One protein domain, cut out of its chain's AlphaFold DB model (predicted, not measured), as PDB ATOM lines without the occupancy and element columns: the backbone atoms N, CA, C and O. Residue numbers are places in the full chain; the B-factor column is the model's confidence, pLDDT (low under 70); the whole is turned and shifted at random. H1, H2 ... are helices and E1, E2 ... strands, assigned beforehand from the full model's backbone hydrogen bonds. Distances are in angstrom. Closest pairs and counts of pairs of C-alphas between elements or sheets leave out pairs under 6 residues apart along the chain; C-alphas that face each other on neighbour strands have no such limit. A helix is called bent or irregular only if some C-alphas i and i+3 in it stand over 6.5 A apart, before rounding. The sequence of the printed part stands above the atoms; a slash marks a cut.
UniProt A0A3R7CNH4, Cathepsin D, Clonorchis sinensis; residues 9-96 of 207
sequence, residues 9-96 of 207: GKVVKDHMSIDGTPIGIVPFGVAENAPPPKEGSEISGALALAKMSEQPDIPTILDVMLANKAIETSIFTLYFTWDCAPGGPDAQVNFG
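This is residues 9 to 96 of the 207 residues of the protein "Cathepsin D" of Clonorchis sinensis (UniProt A0A3R7CNH4). What is the main picture? Two separate two-stranded hairpins, a long, strongly bent one of E1 and E2 and a short one of E3 and E4, are joined through a small helix, H1, which packs on E2 near its bend and comes near the last residue of E4. The loop residues 38 to 44 and the tip of the second hairpin, residues 83 to 88, stick out. What is it made of? The printed part has 88 residues with one named helix and four named strands in the order E1, E2, H1, E3, E4; the two sheets, E1 - E2 and E3 - E4, are antiparallel, and the class is mostly strand, with only 40 residues in named elements. How compact is it? It is loose, with a radius of gyration of the C-alphas of 15.2 A and spans of 41 by 38 by 25 A.

Where do the first strands run? E1, residues 9 to 18, begins with C-alpha 9 at (-18.192, -5.149, 32.794) and is 22.6 A long; E2, residues 21 to 33, is 29.5 A long. E1 bends by 79 degrees at residue 15 and E2 by 84 degrees at residue 24. What follows? H1, residues 61 to 67, is 9.9 A long and begins with C-alpha 61 at (-34.399, -0.267, 41.444). E3, residues 76 to 80, is 13.6 A long, and E4, residues 91 to 95, is 13.7 A long and ends with C-alpha 95 at (-42.898, -3.446, 44.225).

How do E1 and E2 pair? They form an antiparallel hairpin at 152 degrees, with N 12 and O 28 at 2.9 A and N 23 and O 16 at 2.9 A, within hydrogen-bond range. Where is H1? Its closest C-alphas to E2 are those of Met 65 and Ile 23, 5.2 A apart, and to E4 those of Leu 62 and Phe 95, 7.6 A apart. In H1 every O i to N i+4 pair is within hydrogen-bond range. How do E3 and E4 stand? They form an antiparallel hairpin at 172 degrees, with N 77 and O 94 at 2.9 A, within hydrogen-bond range. E3 and E4 are both apart from E1 and E2.

How far does it reach? The two C-alphas farthest apart, those of Asp 57 and Pro 86, are 42.6 A apart. Is it unbroken? The printed part has no cut, and the link from E2 to H1, 27 residues, is long. Where is confidence low? Residues 82 to 89 are under 70, and the mean pLDDT of the printed part is 87.0.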
ATOM      1  N   GLY A   9     -17.562  -5.699  33.981       91.94
ATOM      2  CA  GLY A   9     -18.192  -5.149  32.794       91.94
ATOM      3  C   GLY A   9     -18.342  -3.641  32.878       91.94
ATOM      4  O   GLY A   9     -17.589  -2.975  33.593       91.94
ATOM      5  N   LYS A  10     -19.332  -3.109  32.164       93.06
ATOM      6  CA  LYS A  10     -19.597  -1.668  32.070       93.06
ATOM      7  C   LYS A  10     -21.005  -1.350  32.535       93.06
ATOM      8  O   LYS A  10     -21.924  -2.138  32.335       93.06
ATOM      9  N   VAL A  11     -21.171  -0.172  33.125       92.06
ATOM     10  CA  VAL A  11     -22.496   0.365  33.437       92.06
ATOM     11  C   VAL A  11     -23.057   1.024  32.183       92.06
ATOM     12  O   VAL A  11     -22.405   1.880  31.585       92.06
ATOM     13  N   VAL A  12     -24.268   0.635  31.804       94.69
ATOM     14  CA  VAL A  12     -25.056   1.263  30.736       94.69
ATOM     15  C   VAL A  12     -26.395   1.726  31.302       94.69
ATOM     16  O   VAL A  12     -26.717   1.440  32.455       94.69
ATOM     17  N   LYS A  13     -27.167   2.466  30.507       95.38
ATOM     18  CA  LYS A  13     -28.526   2.888  30.846       95.38
ATOM     19  C   LYS A  13     -29.451   2.489  29.714       95.38
ATOM     20  O   LYS A  13     -29.139   2.792  28.565       95.38
ATOM     21  N   ASP A  14     -30.568   1.868  30.048       96.50
ATOM     22  CA  ASP A  14     -31.597   1.529  29.069       96.50
ATOM     23  C   ASP A  14     -32.977   1.478  29.732       96.50
ATOM     24  O   ASP A  14     -33.095   1.520  30.961       96.50
ATOM     25  N   HIS A  15     -34.019   1.403  28.913       95.31
ATOM     26  CA  HIS A  15     -35.366   1.112  29.368       95.31
ATOM     27  C   HIS A  15     -35.435  -0.304  29.939       95.31
ATOM     28  O   HIS A  15     -34.989  -1.266  29.317       95.31
ATOM     29  N   MET A  16     -36.040  -0.430  31.115       95.44
ATOM     30  CA  MET A  16     -36.318  -1.718  31.740       95.44
ATOM     31  C   MET A  16     -37.818  -1.866  31.975       95.44
ATOM     32  O   MET A  16     -38.512  -0.895  32.296       95.44
ATOM     33  N   SER A  17     -38.305  -3.094  31.839       94.62
ATOM     34  CA  SER A  17     -39.625  -3.500  32.297       94.62
ATOM     35  C   SER A  17     -39.522  -4.700  33.233       94.62
ATOM     36  O   SER A  17     -38.600  -5.510  33.124       94.62
ATOM     37  N   ILE A  18     -40.469  -4.799  34.161       92.50
ATOM     38  CA  ILE A  18     -40.686  -5.972  35.009       92.50
ATOM     39  C   ILE A  18     -42.110  -6.437  34.740       92.50
ATOM     40  O   ILE A  18     -43.034  -5.631  34.803       92.50
ATOM     41  N   ASP A  19     -42.264  -7.707  34.366       88.69
ATOM     42  CA  ASP A  19     -43.548  -8.292  33.953       88.69
ATOM     43  C   ASP A  19     -44.293  -7.439  32.901       88.69
ATOM     44  O   ASP A  19     -45.461  -7.085  33.022       88.69
ATOM     45  N   GLY A  20     -43.551  -6.972  31.890       90.69
ATOM     46  CA  GLY A  20     -44.079  -6.099  30.835       90.69
ATOM     47  C   GLY A  20     -44.346  -4.647  31.252       90.69
ATOM     48  O   GLY A  20     -44.497  -3.797  30.375       90.69
ATOM     49  N   THR A  21     -44.321  -4.320  32.546       89.38
ATOM     50  CA  THR A  21     -44.534  -2.960  33.059       89.38
ATOM     51  C   THR A  21     -43.242  -2.145  32.976       89.38
ATOM     52  O   THR A  21     -42.250  -2.525  33.601       89.38
ATOM     53  N   PRO A  22     -43.195  -1.027  32.226       94.12
ATOM     54  CA  PRO A  22     -42.016  -0.166  32.174       94.12
ATOM     55  C   PRO A  22     -41.736   0.478  33.535       94.12
ATOM     56  O   PRO A  22     -42.621   1.097  34.119       94.12
ATOM     57  N   ILE A  23     -40.494   0.392  34.010       95.12
ATOM     58  CA  ILE A  23     -40.086   0.951  35.312       95.12
ATOM     59  C   ILE A  23     -39.183   2.186  35.190       95.12
ATOM     60  O   ILE A  23     -38.882   2.843  36.186       95.12
ATOM     61  N   GLY A  24     -38.760   2.521  33.966       94.38
ATOM     62  CA  GLY A  24     -37.954   3.700  33.652       94.38
ATOM     63  C   GLY A  24     -36.620   3.370  32.985       94.38
ATOM     64  O   GLY A  24     -36.399   2.256  32.509       94.38
ATOM     65  N   ILE A  25     -35.734   4.371  32.939       94.56
ATOM     66  CA  ILE A  25     -34.354   4.222  32.459       94.56
ATOM     67  C   ILE A  25     -33.479   3.806  33.643       94.56
ATOM     68  O   ILE A  25     -33.194   4.616  34.529       94.56
ATOM     69  N   VAL A  26     -33.049   2.547  33.654       94.69
ATOM     70  CA  VAL A  26     -32.296   1.942  34.757       94.69
ATOM     71  C   VAL A  26     -30.807   1.903  34.398       94.69
ATOM     72  O   VAL A  26     -30.459   1.426  33.316       94.69
ATOM     73  N   PRO A  27     -29.896   2.374  35.271       92.81
ATOM     74  CA  PRO A  27     -28.483   2.043  35.156       92.81
ATOM     75  C   PRO A  27     -28.241   0.590  35.590       92.81
ATOM     76  O   PRO A  27     -28.590   0.215  36.707       92.81
ATOM     77  N   PHE A  28     -27.616  -0.225  34.743       91.69
ATOM     78  CA  PHE A  28     -27.274  -1.615  35.071       91.69
ATOM     79  C   PHE A  28     -25.928  -2.030  34.470       91.69
ATOM     80  O   PHE A  28     -25.415  -1.406  33.540       91.69
ATOM     81  N   GLY A  29     -25.329  -3.078  35.036       91.19
ATOM     82  CA  GLY A  29     -24.065  -3.634  34.559       91.19
ATOM     83  C   GLY A  29     -24.277  -4.635  33.425       91.19
ATOM     84  O   GLY A  29     -24.984  -5.623  33.602       91.19
ATOM     85  N   VAL A  30     -23.613  -4.422  32.292       92.62
ATOM     86  CA  VAL A  30     -23.470  -5.423  31.226       92.62
ATOM     87  C   VAL A  30     -22.170  -6.174  31.464       92.62
ATOM     88  O   VAL A  30     -21.095  -5.574  31.444       92.62
ATOM     89  N   ALA A  31     -22.270  -7.479  31.718       91.25
ATOM     90  CA  ALA A  31     -21.113  -8.333  31.945       91.25
ATOM     91  C   ALA A  31     -20.294  -8.499  30.654       91.25
ATOM     92  O   ALA A  31     -20.821  -8.920  29.629       91.25
ATOM     93  N   GLU A  32     -18.998  -8.196  30.724       92.25
ATOM     94  CA  GLU A  32     -18.034  -8.446  29.640       92.25
ATOM     95  C   GLU A  32     -17.184  -9.684  29.945       92.25
ATOM     96  O   GLU A  32     -16.849 -10.444  29.043       92.25
ATOM     97  N   ASN A  33     -16.886  -9.918  31.230       89.50
ATOM     98  CA  ASN A  33     -16.246 -11.142  31.702       89.50
ATOM     99  C   ASN A  33     -17.067 -11.725  32.852       89.50
ATOM    100  O   ASN A  33     -17.214 -11.097  33.906       89.50
ATOM    101  N   ALA A  34     -17.579 -12.935  32.648       85.69
ATOM    102  CA  ALA A  34     -18.335 -13.699  33.629       85.69
ATOM    103  C   ALA A  34     -17.974 -15.190  33.516       85.69
ATOM    104  O   ALA A  34     -17.557 -15.636  32.443       85.69
ATOM    105  N   PRO A  35     -18.141 -15.978  34.592       82.69
ATOM    106  CA  PRO A  35     -18.110 -17.431  34.483       82.69
ATOM    107  C   PRO A  35     -19.183 -17.905  33.497       82.69
ATOM    108  O   PRO A  35     -20.220 -17.242  33.377       82.69
ATOM    109  N   PRO A  36     -18.990 -19.064  32.846       78.69
ATOM    110  CA  PRO A  36     -20.063 -19.665  32.071       78.69
ATOM    111  C   PRO A  36     -21.293 -19.882  32.970       78.69
ATOM    112  O   PRO A  36     -21.135 -20.190  34.160       78.69
ATOM    113  N   PRO A  37     -22.515 -19.710  32.435       74.25
ATOM    114  CA  PRO A  37     -23.722 -20.030  33.181       74.25
ATOM    115  C   PRO A  37     -23.682 -21.501  33.605       74.25
ATOM    116  O   PRO A  37     -23.116 -22.349  32.912       74.25
ATOM    117  N   LYS A  38     -24.277 -21.808  34.761       74.50
ATOM    118  CA  LYS A  38     -24.443 -23.203  35.175       74.50
ATOM    119  C   LYS A  38     -25.290 -23.932  34.134       74.50
ATOM    120  O   LYS A  38     -26.288 -23.391  33.664       74.50
ATOM    121  N   GLU A  39     -24.895 -25.154  33.800       76.81
ATOM    122  CA  GLU A  39     -25.648 -26.001  32.879       76.81
ATOM    123  C   GLU A  39     -27.092 -26.173  33.382       76.81
ATOM    124  O   GLU A  39     -27.315 -26.452  34.560       76.81
ATOM    125  N   GLY A  40     -28.070 -25.917  32.507       76.06
ATOM    126  CA  GLY A  40     -29.498 -25.943  32.844       76.06
ATOM    127  C   GLY A  40     -30.041 -24.710  33.582       76.06
ATOM    128  O   GLY A  40     -31.224 -24.681  33.898       76.06
ATOM    129  N   SER A  41     -29.225 -23.684  33.860       77.62
ATOM    130  CA  SER A  41     -29.706 -22.436  34.468       77.62
ATOM    131  C   SER A  41     -30.309 -21.500  33.420       77.62
ATOM    132  O   SER A  41     -29.607 -21.047  32.520       77.62
ATOM    133  N   GLU A  42     -31.569 -21.109  33.610       78.50
ATOM    134  CA  GLU A  42     -32.227 -20.052  32.820       78.50
ATOM    135  C   GLU A  42     -31.869 -18.636  33.315       78.50
ATOM    136  O   GLU A  42     -32.091 -17.632  32.637       78.50
ATOM    137  N   ILE A  43     -31.261 -18.540  34.502       78.38
ATOM    138  CA  ILE A  43     -30.870 -17.268  35.110       78.38
ATOM    139  C   ILE A  43     -29.684 -16.669  34.341       78.38
ATOM    140  O   ILE A  43     -28.582 -17.223  34.334       78.38
ATOM    141  N   SER A  44     -29.919 -15.505  33.730       82.06
ATOM    142  CA  SER A  44     -28.936 -14.771  32.913       82.06
ATOM    143  C   SER A  44     -28.288 -13.580  33.632       82.06
ATOM    144  O   SER A  44     -27.364 -12.962  33.108       82.06
ATOM    145  N   GLY A  45     -28.752 -13.238  34.835       86.88
ATOM    146  CA  GLY A  45     -28.273 -12.078  35.582       86.88
ATOM    147  C   GLY A  45     -28.800 -12.039  37.013       86.88
ATOM    148  O   GLY A  45     -29.345 -13.017  37.516       86.88
ATOM    149  N   ALA A  46     -28.617 -10.900  37.680       87.94
ATOM    150  CA  ALA A  46     -29.122 -10.664  39.027       87.94
ATOM    151  C   ALA A  46     -29.653  -9.234  39.152       87.94
ATOM    152  O   ALA A  46     -29.001  -8.290  38.706       87.94
ATOM    153  N   LEU A  47     -30.808  -9.084  39.800       90.62
ATOM    154  CA  LEU A  47     -31.372  -7.797  40.187       90.62
ATOM    155  C   LEU A  47     -31.165  -7.611  41.692       90.62
ATOM    156  O   LEU A  47     -31.746  -8.331  42.500       90.62
ATOM    157  N   ALA A  48     -30.300  -6.673  42.074       89.50
ATOM    158  CA  ALA A  48     -30.044  -6.385  43.479       89.50
ATOM    159  C   ALA A  48     -31.174  -5.530  44.073       89.50
ATOM    160  O   ALA A  48     -31.527  -4.488  43.524       89.50
ATOM    161  N   LEU A  49     -31.692  -5.954  45.228       92.31
ATOM    162  CA  LEU A  49     -32.708  -5.229  46.005       92.31
ATOM    163  C   LEU A  49     -32.118  -4.505  47.228       92.31
ATOM    164  O   LEU A  49     -32.847  -3.997  48.072       92.31
ATOM    165  N   ALA A  50     -30.792  -4.475  47.345       89.69
ATOM    166  CA  ALA A  50     -30.054  -3.722  48.353       89.69
ATOM    167  C   ALA A  50     -29.196  -2.647  47.675       89.69
ATOM    168  O   ALA A  50     -28.922  -2.721  46.472       89.69
ATOM    169  N   LYS A  51     -28.744  -1.657  48.444       83.69
ATOM    170  CA  LYS A  51     -27.819  -0.642  47.937       83.69
ATOM    171  C   LYS A  51     -26.420  -1.247  47.770       83.69
ATOM    172  O   LYS A  51     -25.993  -2.075  48.566       83.69
ATOM    173  N   MET A  52     -25.680  -0.823  46.749       80.31
ATOM    174  CA  MET A  52     -24.294  -1.261  46.554       80.31
ATOM    175  C   MET A  52     -23.332  -0.316  47.278       80.31
ATOM    176  O   MET A  52     -23.333   0.887  47.020       80.31
ATOM    177  N   SER A  53     -22.498  -0.854  48.168       79.00
ATOM    178  CA  SER A  53     -21.510  -0.070  48.925       79.00
ATOM    179  C   SER A  53     -20.421   0.543  48.045       79.00
ATOM    180  O   SER A  53     -19.954   1.645  48.309       79.00
ATOM    181  N   GLU A  54     -20.018  -0.169  46.997       81.19
ATOM    182  CA  GLU A  54     -18.923   0.185  46.096       81.19
ATOM    183  C   GLU A  54     -19.334   1.253  45.077       81.19
ATOM    184  O   GLU A  54     -18.482   1.914  44.488       81.19
ATOM    185  N   GLN A  55     -20.641   1.404  44.849       81.75
ATOM    186  CA  GLN A  55     -21.223   2.340  43.890       81.75
ATOM    187  C   GLN A  55     -22.456   3.015  44.511       81.75
ATOM    188  O   GLN A  55     -23.572   2.838  44.020       81.75
ATOM    189  N   PRO A  56     -22.279   3.785  45.603       82.38
ATOM    190  CA  PRO A  56     -23.388   4.327  46.386       82.38
ATOM    191  C   PRO A  56     -24.205   5.393  45.639       82.38
ATOM    192  O   PRO A  56     -25.302   5.729  46.092       82.38
ATOM    193  N   ASP A  57     -23.674   5.905  44.527       87.75
ATOM    194  CA  ASP A  57     -24.307   6.899  43.656       87.75
ATOM    195  C   ASP A  57     -25.207   6.271  42.580       87.75
ATOM    196  O   ASP A  57     -25.950   6.984  41.903       87.75
ATOM    197  N   ILE A  58     -25.155   4.946  42.398       88.31
ATOM    198  CA  ILE A  58     -26.083   4.257  41.502       88.31
ATOM    199  C   ILE A  58     -27.418   4.077  42.236       88.31
ATOM    200  O   ILE A  58     -27.432   3.473  43.313       88.31
ATOM    201  N   PRO A  59     -28.537   4.589  41.682       91.69
ATOM    202  CA  PRO A  59     -29.850   4.427  42.290       91.69
ATOM    203  C   PRO A  59     -30.236   2.949  42.356       91.69
ATOM    204  O   PRO A  59     -29.929   2.170  41.451       91.69
ATOM    205  N   THR A  60     -30.937   2.568  43.420       92.25
ATOM    206  CA  THR A  60     -31.566   1.247  43.509       92.25
ATOM    207  C   THR A  60     -32.732   1.146  42.527       92.25
ATOM    208  O   THR A  60     -33.222   2.149  42.003       92.25
ATOM    209  N   ILE A  61     -33.226  -0.072  42.299       93.12
ATOM    210  CA  ILE A  61     -34.399  -0.267  41.444       93.12
ATOM    211  C   ILE A  61     -35.636   0.467  41.986       93.12
ATOM    212  O   ILE A  61     -36.378   1.060  41.207       93.12
ATOM    213  N   LEU A  62     -35.799   0.513  43.316       94.50
ATOM    214  CA  LEU A  62     -36.873   1.261  43.970       94.50
ATOM    215  C   LEU A  62     -36.736   2.769  43.744       94.50
ATOM    216  O   LEU A  62     -37.732   3.424  43.452       94.50
ATOM    217  N   ASP A  63     -35.515   3.312  43.818       94.81
ATOM    218  CA  ASP A  63     -35.269   4.734  43.548       94.81
ATOM    219  C   ASP A  63     -35.670   5.094  42.110       94.81
ATOM    220  O   ASP A  63     -36.310   6.122  41.878       94.81
ATOM    221  N   VAL A  64     -35.333   4.233  41.140       95.44
ATOM    222  CA  VAL A  64     -35.713   4.432  39.734       95.44
ATOM    223  C   VAL A  64     -37.230   4.340  39.562       95.44
ATOM    224  O   VAL A  64     -37.816   5.234  38.952       95.44
ATOM    225  N   MET A  65     -37.878   3.312  40.114       95.94
ATOM    226  CA  MET A  65     -39.333   3.143  40.021       95.94
ATOM    227  C   MET A  65     -40.085   4.330  40.632       95.94
ATOM    228  O   MET A  65     -41.011   4.853  40.012       95.94
ATOM    229  N   LEU A  66     -39.665   4.792  41.812       95.94
ATOM    230  CA  LEU A  66     -40.283   5.923  42.501       95.94
ATOM    231  C   LEU A  66     -40.107   7.220  41.699       95.94
ATOM    232  O   LEU A  66     -41.070   7.957  41.487       95.94
ATOM    233  N   ALA A  67     -38.899   7.481  41.187       95.75
ATOM    234  CA  ALA A  67     -38.621   8.660  40.366       95.75
ATOM    235  C   ALA A  67     -39.432   8.684  39.058       95.75
ATOM    236  O   ALA A  67     -39.803   9.757  38.580       95.75
ATOM    237  N   ASN A  68     -39.734   7.510  38.495       95.50
ATOM    238  CA  ASN A  68     -40.548   7.362  37.287       95.50
ATOM    239  C   ASN A  68     -42.050   7.204  37.574       95.50
ATOM    240  O   ASN A  68     -42.821   7.044  36.630       95.50
ATOM    241  N   LYS A  69     -42.482   7.284  38.843       94.75
ATOM    242  CA  LYS A  69     -43.877   7.075  39.273       94.75
ATOM    243  C   LYS A  69     -44.446   5.706  38.868       94.75
ATOM    244  O   LYS A  69     -45.649   5.577  38.666       94.75
ATOM    245  N   ALA A  70     -43.582   4.699  38.743       94.81
ATOM    246  CA  ALA A  70     -43.995   3.311  38.550       94.81
ATOM    247  C   ALA A  70     -44.516   2.691  39.858       94.81
ATOM    248  O   ALA A  70     -45.302   1.754  39.821       94.81
ATOM    249  N   ILE A  71     -44.091   3.239  41.002       95.69
ATOM    250  CA  ILE A  71     -44.587   2.911  42.343       95.69
ATOM    251  C   ILE A  71     -44.830   4.196  43.135       95.69
ATOM    252  O   ILE A  71     -44.190   5.219  42.880       95.69
ATOM    253  N   GLU A  72     -45.720   4.134  44.125       95.44
ATOM    254  CA  GLU A  72     -46.001   5.257  45.035       95.44
ATOM    255  C   GLU A  72     -45.212   5.172  46.348       95.44
ATOM    256  O   GLU A  72     -44.881   6.195  46.948       95.44
ATOM    257  N   THR A  73     -44.872   3.954  46.781       96.31
ATOM    258  CA  THR A  73     -44.182   3.692  48.049       96.31
ATOM    259  C   THR A  73     -42.846   3.001  47.790       96.31
ATOM    260  O   THR A  73     -42.778   2.054  47.018       96.31
ATOM    261  N   SER A  74     -41.769   3.441  48.448       95.44
ATOM    262  CA  SER A  74     -40.437   2.828  48.310       95.44
ATOM    263  C   SER A  74     -40.292   1.575  49.182       95.44
ATOM    264  O   SER A  74     -39.581   1.571  50.186       95.44
ATOM    265  N   ILE A  75     -41.025   0.519  48.827       95.44
ATOM    266  CA  ILE A  75     -40.967  -0.800  49.470       95.44
ATOM    267  C   ILE A  75     -40.984  -1.906  48.415       95.44
ATOM    268  O   ILE A  75     -41.424  -1.697  47.286       95.44
ATOM    269  N   PHE A  76     -40.545  -3.098  48.799       95.69
ATOM    270  CA  PHE A  76     -40.863  -4.332  48.091       95.69
ATOM    271  C   PHE A  76     -41.249  -5.406  49.108       95.69
ATOM    272  O   PHE A  76     -40.792  -5.370  50.255       95.69
ATOM    273  N   THR A  77     -42.056  -6.375  48.690       95.56
ATOM    274  CA  THR A  77     -42.367  -7.571  49.480       95.56
ATOM    275  C   THR A  77     -41.944  -8.816  48.732       95.56
ATOM    276  O   THR A  77     -42.026  -8.869  47.507       95.56
ATOM    277  N   LEU A  78     -41.515  -9.823  49.483       94.12
ATOM    278  CA  LEU A  78     -41.136 -11.126  48.960       94.12
ATOM    279  C   LEU A  78     -42.010 -12.181  49.620       94.12
ATOM    280  O   LEU A  78     -42.121 -12.213  50.845       94.12
ATOM    281  N   TYR A  79     -42.590 -13.042  48.801       91.06
ATOM    282  CA  TYR A  79     -43.350 -14.200  49.230       91.06
ATOM    283  C   TYR A  79     -42.735 -15.453  48.614       91.06
ATOM    284  O   TYR A  79     -42.383 -15.459  47.435       91.06
ATOM    285  N   PHE A  80     -42.604 -16.501  49.421       87.62
ATOM    286  CA  PHE A  80     -42.112 -17.813  49.013       87.62
ATOM    287  C   PHE A  80     -43.060 -18.864  49.589       87.62
ATOM    288  O   PHE A  80     -43.374 -18.802  50.780       87.62
ATOM    289  N   THR A  81     -43.496 -19.820  48.769       79.44
ATOM    290  CA  THR A  81     -44.337 -20.939  49.216       79.44
ATOM    291  C   THR A  81     -43.584 -22.264  49.134       79.44
ATOM    292  O   THR A  81     -42.760 -22.480  48.248       79.44
ATOM    293  N   TRP A  82     -43.871 -23.157  50.082       69.50
ATOM    294  CA  TRP A  82     -43.435 -24.557  50.050       69.50
ATOM    295  C   TRP A  82     -44.447 -25.461  49.335       69.50
ATOM    296  O   TRP A  82     -44.105 -26.574  48.937       69.50
ATOM    297  N   ASP A  83     -45.688 -24.989  49.192       64.06
ATOM    298  CA  ASP A  83     -46.774 -25.684  48.511       64.06
ATOM    299  C   ASP A  83     -46.784 -25.260  47.039       64.06
ATOM    300  O   ASP A  83     -47.453 -24.303  46.639       64.06
ATOM    301  N   CYS A  84     -45.963 -25.947  46.244       58.31
ATOM    302  CA  CYS A  84     -45.921 -25.808  44.792       58.31
ATOM    303  C   CYS A  84     -47.176 -26.457  44.185       58.31
ATOM    304  O   CYS A  84     -47.110 -27.531  43.573       58.31
ATOM    305  N   ALA A  85     -48.344 -25.844  44.389       53.50
ATOM    306  CA  ALA A  85     -49.570 -26.274  43.732       53.50
ATOM    307  C   ALA A  85     -49.376 -26.203  42.202       53.50
ATOM    308  O   ALA A  85     -48.844 -25.207  41.701       53.50
ATOM    309  N   PRO A  86     -49.809 -27.217  41.425       50.47
ATOM    310  CA  PRO A  86     -49.629 -27.213  39.976       50.47
ATOM    311  C   PRO A  86     -50.226 -25.951  39.332       50.47
ATOM    312  O   PRO A  86     -51.444 -25.784  39.298       50.47
ATOM    313  N   GLY A  87     -49.365 -25.075  38.804       56.19
ATOM    314  CA  GLY A  87     -49.757 -23.854  38.088       56.19
ATOM    315  C   GLY A  87     -49.803 -22.558  38.910       56.19
ATOM    316  O   GLY A  87     -50.150 -21.527  38.335       56.19
ATOM    317  N   GLY A  88     -49.460 -22.574  40.204       58.28
ATOM    318  CA  GLY A  88     -49.247 -21.358  41.011       58.28
ATOM    319  C   GLY A  88     -47.778 -20.892  41.009       58.28
ATOM    320  O   GLY A  88     -46.898 -21.697  40.704       58.28
ATOM    321  N   PRO A  89     -47.481 -19.613  41.324       65.56
ATOM    322  CA  PRO A  89     -46.103 -19.146  41.455       65.56
ATOM    323  C   PRO A  89     -45.464 -19.645  42.763       65.56
ATOM    324  O   PRO A  89     -46.008 -19.438  43.844       65.56
ATOM    325  N   ASP A  90     -44.270 -20.242  42.672       80.88
ATOM    326  CA  ASP A  90     -43.487 -20.698  43.839       80.88
ATOM    327  C   ASP A  90     -42.958 -19.529  44.697       80.88
ATOM    328  O   ASP A  90     -42.622 -19.678  45.876       80.88
ATOM    329  N   ALA A  91     -42.866 -18.345  44.090       87.38
ATOM    330  CA  ALA A  91     -42.439 -17.115  44.730       87.38
ATOM    331  C   ALA A  91     -43.049 -15.897  44.028       87.38
ATOM    332  O   ALA A  91     -43.292 -15.920  42.820       87.38
ATOM    333  N   GLN A  92     -43.234 -14.812  44.772       89.88
ATOM    334  CA  GLN A  92     -43.736 -13.542  44.259       89.88
ATOM    335  C   GLN A  92     -42.921 -12.385  44.839       89.88
ATOM    336  O   GLN A  92     -42.577 -12.376  46.024       89.88
ATOM    337  N   VAL A  93     -42.613 -11.400  43.995       93.31
ATOM    338  CA  VAL A  93     -42.051 -10.112  44.408       93.31
ATOM    339  C   VAL A  93     -43.020  -9.012  44.002       93.31
ATOM    340  O   VAL A  93     -43.388  -8.927  42.834       93.31
ATOM    341  N   ASN A  94     -43.407  -8.167  44.955       94.00
ATOM    342  CA  ASN A  94     -44.235  -6.994  44.680       94.00
ATOM    343  C   ASN A  94     -43.423  -5.736  44.952       94.00
ATOM    344  O   ASN A  94     -42.689  -5.669  45.940       94.00
ATOM    345  N   PHE A  95     -43.559  -4.738  44.085       95.88
ATOM    346  CA  PHE A  95     -42.898  -3.446  44.225       95.88
ATOM    347  C   PHE A  95     -43.938  -2.384  44.567       95.88
ATOM    348  O   PHE A  95     -44.927  -2.222  43.863       95.88
ATOM    349  N   GLY A  96     -43.698  -1.639  45.642       95.69
ATOM    350  CA  GLY A  96     -44.537  -0.518  46.062       95.69
ATOM    351  C   GLY A  96     -45.827  -0.869  46.794       95.69
ATOM    352  O   GLY A  96     -46.550   0.045  47.182       95.69
TER     353      GLY A  96